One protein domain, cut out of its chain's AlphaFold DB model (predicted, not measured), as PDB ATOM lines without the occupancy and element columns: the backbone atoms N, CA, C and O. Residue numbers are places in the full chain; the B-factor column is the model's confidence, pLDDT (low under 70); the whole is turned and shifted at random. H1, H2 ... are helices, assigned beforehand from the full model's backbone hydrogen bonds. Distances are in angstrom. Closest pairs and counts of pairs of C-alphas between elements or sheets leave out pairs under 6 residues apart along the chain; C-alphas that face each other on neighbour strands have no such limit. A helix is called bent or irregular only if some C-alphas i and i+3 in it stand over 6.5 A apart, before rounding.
ATOM      1  N   LYS A   6     155.099 187.578 126.557       85.38
ATOM      2  CA  LYS A   6     154.276 186.660 125.754       85.38
ATOM      3  C   LYS A   6     155.103 185.749 124.845       85.38
ATOM      4  O   LYS A   6     154.785 184.576 124.699       85.38
ATOM      5  N   LEU A   7     156.187 186.266 124.258       86.06
ATOM      6  CA  LEU A   7     157.080 185.444 123.440       86.06
ATOM      7  C   LEU A   7     157.845 184.452 124.315       86.06
ATOM      8  O   LEU A   7     157.954 183.288 123.949       86.06
ATOM      9  N   GLU A   8     158.316 184.876 125.490       88.81
ATOM     10  CA  GLU A   8     158.946 183.956 126.446       88.81
ATOM     11  C   GLU A   8     157.972 182.872 126.927       88.81
ATOM     12  O   GLU A   8     158.364 181.710 127.012       88.81
ATOM     13  N   ALA A   9     156.700 183.216 127.159       91.06
ATOM     14  CA  ALA A   9     155.662 182.249 127.510       91.06
ATOM     15  C   ALA A   9     155.445 181.197 126.407       91.06
ATOM     16  O   ALA A   9     155.373 180.011 126.714       91.06
ATOM     17  N   ILE A  10     155.424 181.597 125.127       91.75
ATOM     18  CA  ILE A  10     155.335 180.655 123.995       91.75
ATOM     19  C   ILE A  10     156.550 179.720 123.958       91.75
ATOM     20  O   ILE A  10     156.398 178.513 123.771       91.75
ATOM     21  N   LEU A  11     157.761 180.256 124.142       91.69
ATOM     22  CA  LEU A  11     158.994 179.458 124.133       91.69
ATOM     23  C   LEU A  11     159.021 178.445 125.287       91.69
ATOM     24  O   LEU A  11     159.386 177.287 125.083       91.69
ATOM     25  N   GLU A  12     158.596 178.861 126.478       92.19
ATOM     26  CA  GLU A  12     158.477 177.999 127.655       92.19
ATOM     27  C   GLU A  12     157.397 176.923 127.458       92.19
ATOM     28  O   GLU A  12     157.660 175.750 127.719       92.19
ATOM     29  N   ALA A  13     156.213 177.286 126.956       92.50
ATOM     30  CA  ALA A  13     155.131 176.340 126.679       92.50
ATOM     31  C   ALA A  13     155.549 175.292 125.638       92.50
ATOM     32  O   ALA A  13     155.325 174.097 125.838       92.50
ATOM     33  N   LYS A  14     156.246 175.713 124.573       92.31
ATOM     34  CA  LYS A  14     156.802 174.807 123.561       92.31
ATOM     35  C   LYS A  14     157.851 173.868 124.152       92.31
ATOM     36  O   LYS A  14     157.788 172.664 123.915       92.31
ATOM     37  N   TYR A  15     158.763 174.392 124.974       92.12
ATOM     38  CA  TYR A  15     159.761 173.573 125.665       92.12
ATOM     39  C   TYR A  15     159.104 172.526 126.567       92.12
ATOM     40  O   TYR A  15     159.495 171.361 126.545       92.12
ATOM     41  N   ARG A  16     158.078 172.907 127.333       91.19
ATOM     42  CA  ARG A  16     157.333 171.969 128.182       91.19
ATOM     43  C   ARG A  16     156.625 170.913 127.354       91.19
ATOM     44  O   ARG A  16     156.758 169.745 127.677       91.19
ATOM     45  N   PHE A  17     155.929 171.297 126.288       92.25
ATOM     46  CA  PHE A  17     155.253 170.351 125.402       92.25
ATOM     47  C   PHE A  17     156.225 169.315 124.808       92.25
ATOM     48  O   PHE A  17     155.937 168.121 124.851       92.25
ATOM     49  N   GLU A  18     157.398 169.746 124.328       90.62
ATOM     50  CA  GLU A  18     158.410 168.847 123.747       90.62
ATOM     51  C   GLU A  18     159.080 167.920 124.780       90.62
ATOM     52  O   GLU A  18     159.532 166.837 124.415       90.62
ATOM     53  N   ASN A  19     159.142 168.317 126.058       89.62
ATOM     54  CA  ASN A  19     159.784 167.538 127.128       89.62
ATOM     55  C   ASN A  19     158.789 166.864 128.092       89.62
ATOM     56  O   ASN A  19     159.208 166.209 129.046       89.62
ATOM     57  N   ALA A  20     157.484 167.030 127.886       91.56
ATOM     58  CA  ALA A  20     156.462 166.487 128.769       91.56
ATOM     59  C   ALA A  20     156.210 164.998 128.537       91.56
ATOM     60  O   ALA A  20     156.359 164.469 127.432       91.56
ATOM     61  N   ALA A  21     155.739 164.336 129.595       89.94
ATOM     62  CA  ALA A  21     155.216 162.984 129.498       89.94
ATOM     63  C   ALA A  21     153.965 162.953 128.591       89.94
ATOM     64  O   ALA A  21     153.202 163.924 128.572       89.94
ATOM     65  N   PRO A  22     153.690 161.833 127.891       88.19
ATOM     66  CA  PRO A  22     152.554 161.723 126.969       88.19
ATOM     67  C   PRO A  22     151.194 162.108 127.574       88.19
ATOM     68  O   PRO A  22     150.349 162.658 126.877       88.19
ATOM     69  N   GLY A  23     150.996 161.876 128.878       89.19
ATOM     70  CA  GLY A  23     149.758 162.230 129.586       89.19
ATOM     71  C   GLY A  23     149.504 163.737 129.720       89.19
ATOM     72  O   GLY A  23     148.352 164.156 129.770       89.19
ATOM     73  N   ASP A  24     150.554 164.563 129.719       91.12
ATOM     74  CA  ASP A  24     150.448 166.024 129.835       91.12
ATOM     75  C   ASP A  24     150.442 166.736 128.475       91.12
ATOM     76  O   ASP A  24     150.094 167.918 128.389       91.12
ATOM     77  N   GLN A  25     150.803 166.033 127.397       89.19
ATOM     78  CA  GLN A  25     150.955 166.629 126.068       89.19
ATOM     79  C   GLN A  25     149.665 167.270 125.557       89.19
ATOM     80  O   GLN A  25     149.724 168.347 124.974       89.19
ATOM     81  N   ALA A  26     148.501 166.659 125.795       90.25
ATOM     82  CA  ALA A  26     147.222 167.220 125.353       90.25
ATOM     83  C   ALA A  26     146.932 168.581 126.010       90.25
ATOM     84  O   ALA A  26     146.550 169.537 125.334       90.25
ATOM     85  N   ARG A  27     147.180 168.692 127.321       91.44
ATOM     86  CA  ARG A  27     146.989 169.931 128.086       91.44
ATOM     87  C   ARG A  27     147.969 171.014 127.644       91.44
ATOM     88  O   ARG A  27     147.557 172.133 127.358       91.44
ATOM     89  N   LEU A  28     149.251 170.668 127.543       92.00
ATOM     90  CA  LEU A  28     150.306 171.606 127.151       92.00
ATOM     91  C   LEU A  28     150.182 172.050 125.694       92.00
ATOM     92  O   LEU A  28     150.502 173.190 125.370       92.00
ATOM     93  N   ARG A  29     149.673 171.178 124.818       92.06
ATOM     94  CA  ARG A  29     149.325 171.545 123.447       92.06
ATOM     95  C   ARG A  29     148.229 172.602 123.424       92.06
ATOM     96  O   ARG A  29     148.387 173.600 122.731       92.06
ATOM     97  N   SER A  30     147.158 172.407 124.193       92.56
ATOM     98  CA  SER A  30     146.085 173.401 124.297       92.56
ATOM     99  C   SER A  30     146.605 174.737 124.832       92.56
ATOM    100  O   SER A  30     146.220 175.785 124.326       92.56
ATOM    101  N   GLU A  31     147.491 174.713 125.829       93.06
ATOM    102  CA  GLU A  31     148.114 175.919 126.389       93.06
ATOM    103  C   GLU A  31     148.979 176.649 125.348       93.06
ATOM    104  O   GLU A  31     148.855 177.863 125.175       93.06
ATOM    105  N   LEU A  32     149.802 175.909 124.597       92.56
ATOM    106  CA  LEU A  32     150.619 176.459 123.514       92.56
ATOM    107  C   LEU A  32     149.753 177.079 122.406       92.56
ATOM    108  O   LEU A  32     150.043 178.185 121.952       92.56
ATOM    109  N   GLU A  33     148.692 176.390 121.982       91.56
ATOM    110  CA  GLU A  33     147.764 176.886 120.960       91.56
ATOM    111  C   GLU A  33     147.049 178.167 121.422       91.56
ATOM    112  O   GLU A  33     146.960 179.123 120.649       91.56
ATOM    113  N   THR A  34     146.618 178.249 122.687       92.69
ATOM    114  CA  THR A  34     146.033 179.473 123.261       92.69
ATOM    115  C   THR A  34     147.015 180.642 123.219       92.69
ATOM    116  O   THR A  34     146.670 181.706 122.710       92.69
ATOM    117  N   LEU A  35     148.259 180.445 123.670       91.25
ATOM    118  CA  LEU A  35     149.279 181.501 123.671       91.25
ATOM    119  C   LEU A  35     149.624 181.984 122.254       91.25
ATOM    120  O   LEU A  35     149.820 183.180 122.025       91.25
ATOM    121  N   LEU A  36     149.680 181.066 121.282       90.19
ATOM    122  CA  LEU A  36     149.859 181.424 119.875       90.19
ATOM    123  C   LEU A  36     148.676 182.261 119.375       90.19
ATOM    124  O   LEU A  36     148.893 183.285 118.728       90.19
ATOM    125  N   ASN A  37     147.443 181.870 119.699       90.06
ATOM    126  CA  ASN A  37     146.240 182.595 119.293       90.06
ATOM    127  C   ASN A  37     146.157 183.997 119.910       90.06
ATOM    128  O   ASN A  37     145.797 184.932 119.201       90.06
ATOM    129  N   GLU A  38     146.541 184.176 121.174       90.00
ATOM    130  CA  GLU A  38     146.604 185.496 121.821       90.00
ATOM    131  C   GLU A  38     147.568 186.437 121.085       90.00
ATOM    132  O   GLU A  38     147.218 187.563 120.727       90.00
ATOM    133  N   VAL A  39     148.773 185.952 120.764       88.12
ATOM    134  CA  VAL A  39     149.765 186.750 120.028       88.12
ATOM    135  C   VAL A  39     149.321 187.032 118.592       88.12
ATOM    136  O   VAL A  39     149.604 188.108 118.060       88.12
ATOM    137  N   LEU A  40     148.623 186.094 117.949       88.50
ATOM    138  CA  LEU A  40     148.049 186.311 116.620       88.50
ATOM    139  C   LEU A  40     146.900 187.323 116.650       88.50
ATOM    140  O   LEU A  40     146.823 188.160 115.752       88.50
ATOM    141  N   ALA A  41     146.055 187.291 117.683       86.88
ATOM    142  CA  ALA A  41     144.968 188.246 117.873       86.88
ATOM    143  C   ALA A  41     145.503 189.680 118.012       86.88
ATOM    144  O   ALA A  41     144.961 190.601 117.407       86.88
ATOM    145  N   GLU A  42     146.623 189.868 118.711       85.12
ATOM    146  CA  GLU A  42     147.302 191.170 118.834       85.12
ATOM    147  C   GLU A  42     147.972 191.650 117.544       85.12
ATOM    148  O   GLU A  42     148.232 192.839 117.378       85.12
ATOM    149  N   ARG A  43     148.261 190.731 116.619       79.19
ATOM    150  CA  ARG A  43     148.881 191.017 115.316       79.19
ATOM    151  C   ARG A  43     147.872 190.953 114.169       79.19
ATOM    152  O   ARG A  43     148.269 190.796 113.006       79.19
ATOM    153  N   THR A  44     146.583 191.067 114.487       71.19
ATOM    154  CA  THR A  44     145.495 191.084 113.506       71.19
ATOM    155  C   THR A  44     145.775 192.117 112.409       71.19
ATOM    156  O   THR A  44     146.192 193.239 112.669       71.19
ATOM    157  N   GLY A  45     145.620 191.698 111.148       69.69
ATOM    158  CA  GLY A  45     145.894 192.528 109.963       69.69
ATOM    159  C   GLY A  45     147.240 192.281 109.266       69.69
ATOM    160  O   GLY A  45     147.427 192.731 108.142       69.69
ATOM    161  N   THR A  46     148.158 191.511 109.861       74.69
ATOM    162  CA  THR A  46     149.480 191.229 109.252       74.69
ATOM    163  C   THR A  46     149.526 189.976 108.363       74.69
ATOM    164  O   THR A  46     150.567 189.664 107.786       74.69
ATOM    165  N   GLY A  47     148.429 189.211 108.265       80.75
ATOM    166  CA  GLY A  47     148.430 187.900 107.593       80.75
ATOM    167  C   GLY A  47     149.367 186.881 108.264       80.75
ATOM    168  O   GLY A  47     149.811 185.913 107.633       80.75
ATOM    169  N   MET A  48     149.721 187.127 109.528       83.81
ATOM    170  CA  MET A  48     150.520 186.230 110.348       83.81
ATOM    171  C   MET A  48     149.687 184.997 110.702       83.81
ATOM    172  O   MET A  48     148.532 185.110 111.099       83.81
ATOM    173  N   THR A  49     150.278 183.816 110.555       86.31
ATOM    174  CA  THR A  49     149.676 182.535 110.946       86.31
ATOM    175  C   THR A  49     150.494 181.914 112.069       86.31
ATOM    176  O   THR A  49     151.671 182.245 112.223       86.31
ATOM    177  N   SER A  50     149.908 180.983 112.826       83.69
ATOM    178  CA  SER A  50     150.617 180.223 113.869       83.69
ATOM    179  C   SER A  50     151.899 179.593 113.332       83.69
ATOM    180  O   SER A  50     152.965 179.780 113.903       83.69
ATOM    181  N   ARG A  51     151.830 178.973 112.149       85.19
ATOM    182  CA  ARG A  51     152.995 178.395 111.469       85.19
ATOM    183  C   ARG A  51     154.090 179.423 111.166       85.19
ATOM    184  O   ARG A  51     155.254 179.162 111.441       85.19
ATOM    185  N   ARG A  52     153.739 180.595 110.620       86.38
ATOM    186  CA  ARG A  52     154.723 181.661 110.345       86.38
ATOM    187  C   ARG A  52     155.327 182.224 111.628       86.38
ATOM    188  O   ARG A  52     156.520 182.513 111.660       86.38
ATOM    189  N   LEU A  53     154.517 182.364 112.675       85.88
ATOM    190  CA  LEU A  53     154.979 182.789 113.991       85.88
ATOM    191  C   LEU A  53     155.970 181.768 114.562       85.88
ATOM    192  O   LEU A  53     157.070 182.148 114.953       85.88
ATOM    193  N   GLU A  54     155.643 180.480 114.525       86.50
ATOM    194  CA  GLU A  54     156.550 179.413 114.949       86.50
ATOM    195  C   GLU A  54     157.849 179.372 114.142       86.50
ATOM    196  O   GLU A  54     158.921 179.218 114.727       86.50
ATOM    197  N   ASP A  55     157.775 179.543 112.821       88.19
ATOM    198  CA  ASP A  55     158.964 179.597 111.971       88.19
ATOM    199  C   ASP A  55     159.837 180.814 112.314       88.19
ATOM    200  O   ASP A  55     161.052 180.671 112.433       88.19
ATOM    201  N   SER A  56     159.236 181.980 112.582       87.88
ATOM    202  CA  SER A  56     159.972 183.175 113.031       87.88
ATOM    203  C   SER A  56     160.615 183.006 114.412       87.88
ATOM    204  O   SER A  56     161.661 183.589 114.692       87.88
ATOM    205  N   LEU A  57     160.019 182.175 115.272       88.31
ATOM    206  CA  LEU A  57     160.526 181.872 116.608       88.31
ATOM    207  C   LEU A  57     161.517 180.708 116.617       88.31
ATOM    208  O   LEU A  57     162.080 180.414 117.669       88.31
ATOM    209  N   ARG A  58     161.768 180.041 115.484       89.62
ATOM    210  CA  ARG A  58     162.595 178.828 115.422       89.62
ATOM    211  C   ARG A  58     164.012 179.048 115.947       89.62
ATOM    212  O   ARG A  58     164.495 178.244 116.747       89.62
ATOM    213  N   ASP A  59     164.675 180.114 115.511       89.31
ATOM    214  CA  ASP A  59     166.053 180.398 115.922       89.31
ATOM    215  C   ASP A  59     166.116 180.825 117.391       89.31
ATOM    216  O   ASP A  59     166.926 180.298 118.157       89.31
ATOM    217  N   VAL A  60     165.170 181.664 117.822       90.44
ATOM    218  CA  VAL A  60     165.026 182.076 119.225       90.44
ATOM    219  C   VAL A  60     164.761 180.865 120.126       90.44
ATOM    220  O   VAL A  60     165.349 180.737 121.198       90.44
ATOM    221  N   TYR A  61     163.931 179.925 119.677       91.38
ATOM    222  CA  TYR A  61     163.636 178.692 120.396       91.38
ATOM    223  C   TYR A  61     164.858 177.784 120.529       91.38
ATOM    224  O   TYR A  61     165.105 177.218 121.594       91.38
ATOM    225  N   ARG A  62     165.689 177.681 119.486       90.56
ATOM    226  CA  ARG A  62     166.959 176.942 119.571       90.56
ATOM    227  C   ARG A  62     167.893 177.542 120.615       90.56
ATOM    228  O   ARG A  62     168.515 176.796 121.378       90.56
ATOM    229  N   GLU A  63     168.004 178.865 120.663       91.56
ATOM    230  CA  GLU A  63     168.811 179.552 121.673       91.56
ATOM    231  C   GLU A  63     168.247 179.371 123.080       91.56
ATOM    232  O   GLU A  63     169.003 179.054 124.004       91.56
ATOM    233  N   PHE A  64     166.927 179.482 123.228       90.56
ATOM    234  CA  PHE A  64     166.214 179.255 124.480       90.56
ATOM    235  C   PHE A  64     166.474 177.850 125.030       90.56
ATOM    236  O   PHE A  64     166.923 177.702 126.165       90.56
ATOM    237  N   THR A  65     166.321 176.813 124.205       91.12
ATOM    238  CA  THR A  65     166.595 175.422 124.598       91.12
ATOM    239  C   THR A  65     168.059 175.217 124.997       91.12
ATOM    240  O   THR A  65     168.361 174.525 125.972       91.12
ATOM    241  N   ARG A  66     169.006 175.854 124.294       90.44
ATOM    242  CA  ARG A  66     170.431 175.833 124.679       90.44
ATOM    243  C   ARG A  66     170.684 176.549 126.005       90.44
ATOM    244  O   ARG A  66     171.588 176.142 126.733       90.44
ATOM    245  N   ALA A  67     169.965 177.630 126.295       89.44
ATOM    246  CA  ALA A  67     170.056 178.341 127.567       89.44
ATOM    247  C   ALA A  67     169.486 177.487 128.709       89.44
ATOM    248  O   ALA A  67     170.201 177.246 129.677       89.44
ATOM    249  N   LYS A  68     168.290 176.910 128.539       88.38
ATOM    250  CA  LYS A  68     167.658 176.004 129.515       88.38
ATOM    251  C   LYS A  68     168.545 174.819 129.878       88.38
ATOM    252  O   LYS A  68     168.823 174.599 131.051       88.38
ATOM    253  N   ARG A  69     169.107 174.128 128.883       86.81
ATOM    254  CA  ARG A  69     170.039 173.013 129.132       86.81
ATOM    255  C   ARG A  69     171.317 173.450 129.850       86.81
ATOM    256  O   ARG A  69     171.867 172.692 130.645       86.81
ATOM    257  N   ARG A  70     171.830 174.653 129.563       87.88
ATOM    258  CA  ARG A  70     172.988 175.210 130.284       87.88
ATOM    259  C   ARG A  70     172.639 175.521 131.735       87.88
ATOM    260  O   ARG A  70     173.433 175.194 132.609       87.88
ATOM    261  N   GLU A  71     171.467 176.091 131.992       86.94
ATOM    262  CA  GLU A  71     170.970 176.348 133.347       86.94
ATOM    263  C   GLU A  71     170.770 175.050 134.135       86.94
ATOM    264  O   GLU A  71     171.214 174.957 135.276       86.94
ATOM    265  N   GLU A  72     170.159 174.030 133.530       84.31
ATOM    266  CA  GLU A  72     169.998 172.700 134.131       84.31
ATOM    267  C   GLU A  72     171.355 172.082 134.496       84.31
ATOM    268  O   GLU A  72     171.554 171.637 135.625       84.31
ATOM    269  N   ARG A  73     172.335 172.131 133.584       82.75
ATOM    270  CA  ARG A  73     173.703 171.656 133.856       82.75
ATOM    271  C   ARG A  73     174.393 172.450 134.962       82.75
ATOM    272  O   ARG A  73     175.029 171.848 135.821       82.75
ATOM    273  N   ALA A  74     174.258 173.775 134.963       83.62
ATOM    274  CA  ALA A  74     174.846 174.635 135.987       83.62
ATOM    275  C   ALA A  74     174.242 174.380 137.380       83.62
ATOM    276  O   ALA A  74     174.948 174.454 138.387       83.62
ATOM    277  N   LYS A  75     172.945 174.050 137.452       79.50
ATOM    278  CA  LYS A  75     172.289 173.621 138.698       79.50
ATOM    279  C   LYS A  75     172.888 172.312 139.211       79.50
ATOM    280  O   LYS A  75     173.209 172.225 140.389       79.50
ATOM    281  N   LEU A  76     173.099 171.337 138.327       74.31
ATOM    282  CA  LEU A  76     173.706 170.051 138.686       74.31
ATOM    283  C   LEU A  76     175.166 170.196 139.138       74.31
ATOM    284  O   LEU A  76     175.585 169.508 140.065       74.31
ATOM    285  N   SER A  77     175.939 171.102 138.531       74.50
ATOM    286  CA  SER A  77     177.335 171.333 138.923       74.50
ATOM    287  C   SER A  77     177.491 172.112 140.229       74.50
ATOM    288  O   SER A  77     178.530 171.994 140.858       74.50
ATOM    289  N   ARG A  78     176.494 172.911 140.638       65.62
ATOM    290  CA  ARG A  78     176.509 173.660 141.913       65.62
ATOM    291  C   ARG A  78     176.208 172.802 143.145       65.62
ATOM    292  O   ARG A  78     176.344 173.294 144.257       65.62
ATOM    293  N   ILE A  79     175.752 171.568 142.944       62.97
ATOM    294  CA  ILE A  79     175.417 170.615 144.013       62.97
ATOM    295  C   ILE A  79     176.600 169.654 144.291       62.97
ATOM    296  O   ILE A  79     176.511 168.798 145.165       62.97
TER     297      ILE A  79
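Overview. This is residues 6 to 79 of the 80 residues of an uncharacterized protein of Verrucomicrobia bacterium (UniProt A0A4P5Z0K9). The longest helix, H2, and H1 lie side by side as a helical hairpin; short H3 packs crosswise on residues 36 to 40 of H2 and leads into long H4, which meets H1 with residues 61 to 65 and runs away from the hairpin as an arm. Residues 69 to 79, of which 69 to 77 belong to H4, stick out, and so does the loop of residues 41 to 47, of which 41 and 42 belong to H2. The printed part has 74 residues, with four named helices in the order H1, H2, H3, H4 and no named strand: all helix. It is loose, with a radius of gyration of the C-alphas of 14.2 A, and elongated, spanning 50 by 27 by 16 A.

Along the chain. H2, residues 22 to 42, is 31.0 A from first to last C-alpha, beginning at C-alpha 22 (152.554, 161.723, 126.969). It is irregular: C-alphas 23 and 26 are 7.0 A apart. H1, residues 6 to 19, is 19.9 A long. H3 is residues 50 to 56. H4, residues 58 to 77, is 28.7 A long and ends at C-alpha 77 (177.335, 171.333, 138.923).

Arrangement. H2 and H1 touch and form a hairpin, opposite ways at a shallow tilt of 20 degrees; their closest C-alphas, of Leu 28 and Phe 17, are 5.4 A apart. H2 touches H3, about perpendicular at 83 degrees, closest at the C-alphas of Leu 36 and Ser 50, 6.2 A. H1 and H4 only just touch, with 3 pairs of C-alphas within 8 A, the closest those of Leu 11 and Tyr 61, 6.0 A; the tilt is steep, 66 degrees. H3 and H4 meet only through their link; H2 and H4 are apart, as are H1 and H3. In H1, H3 and H4 every O i to N i+4 pair is within hydrogen-bond range, in H2 15 of 17.

Size, cuts and confidence. The C-alphas farthest apart, of Gly 45 and Ile 79, are 50.1 A apart. The printed part has no cut and no long link. Residue 45 and residues 78 to 79 have pLDDT under 70.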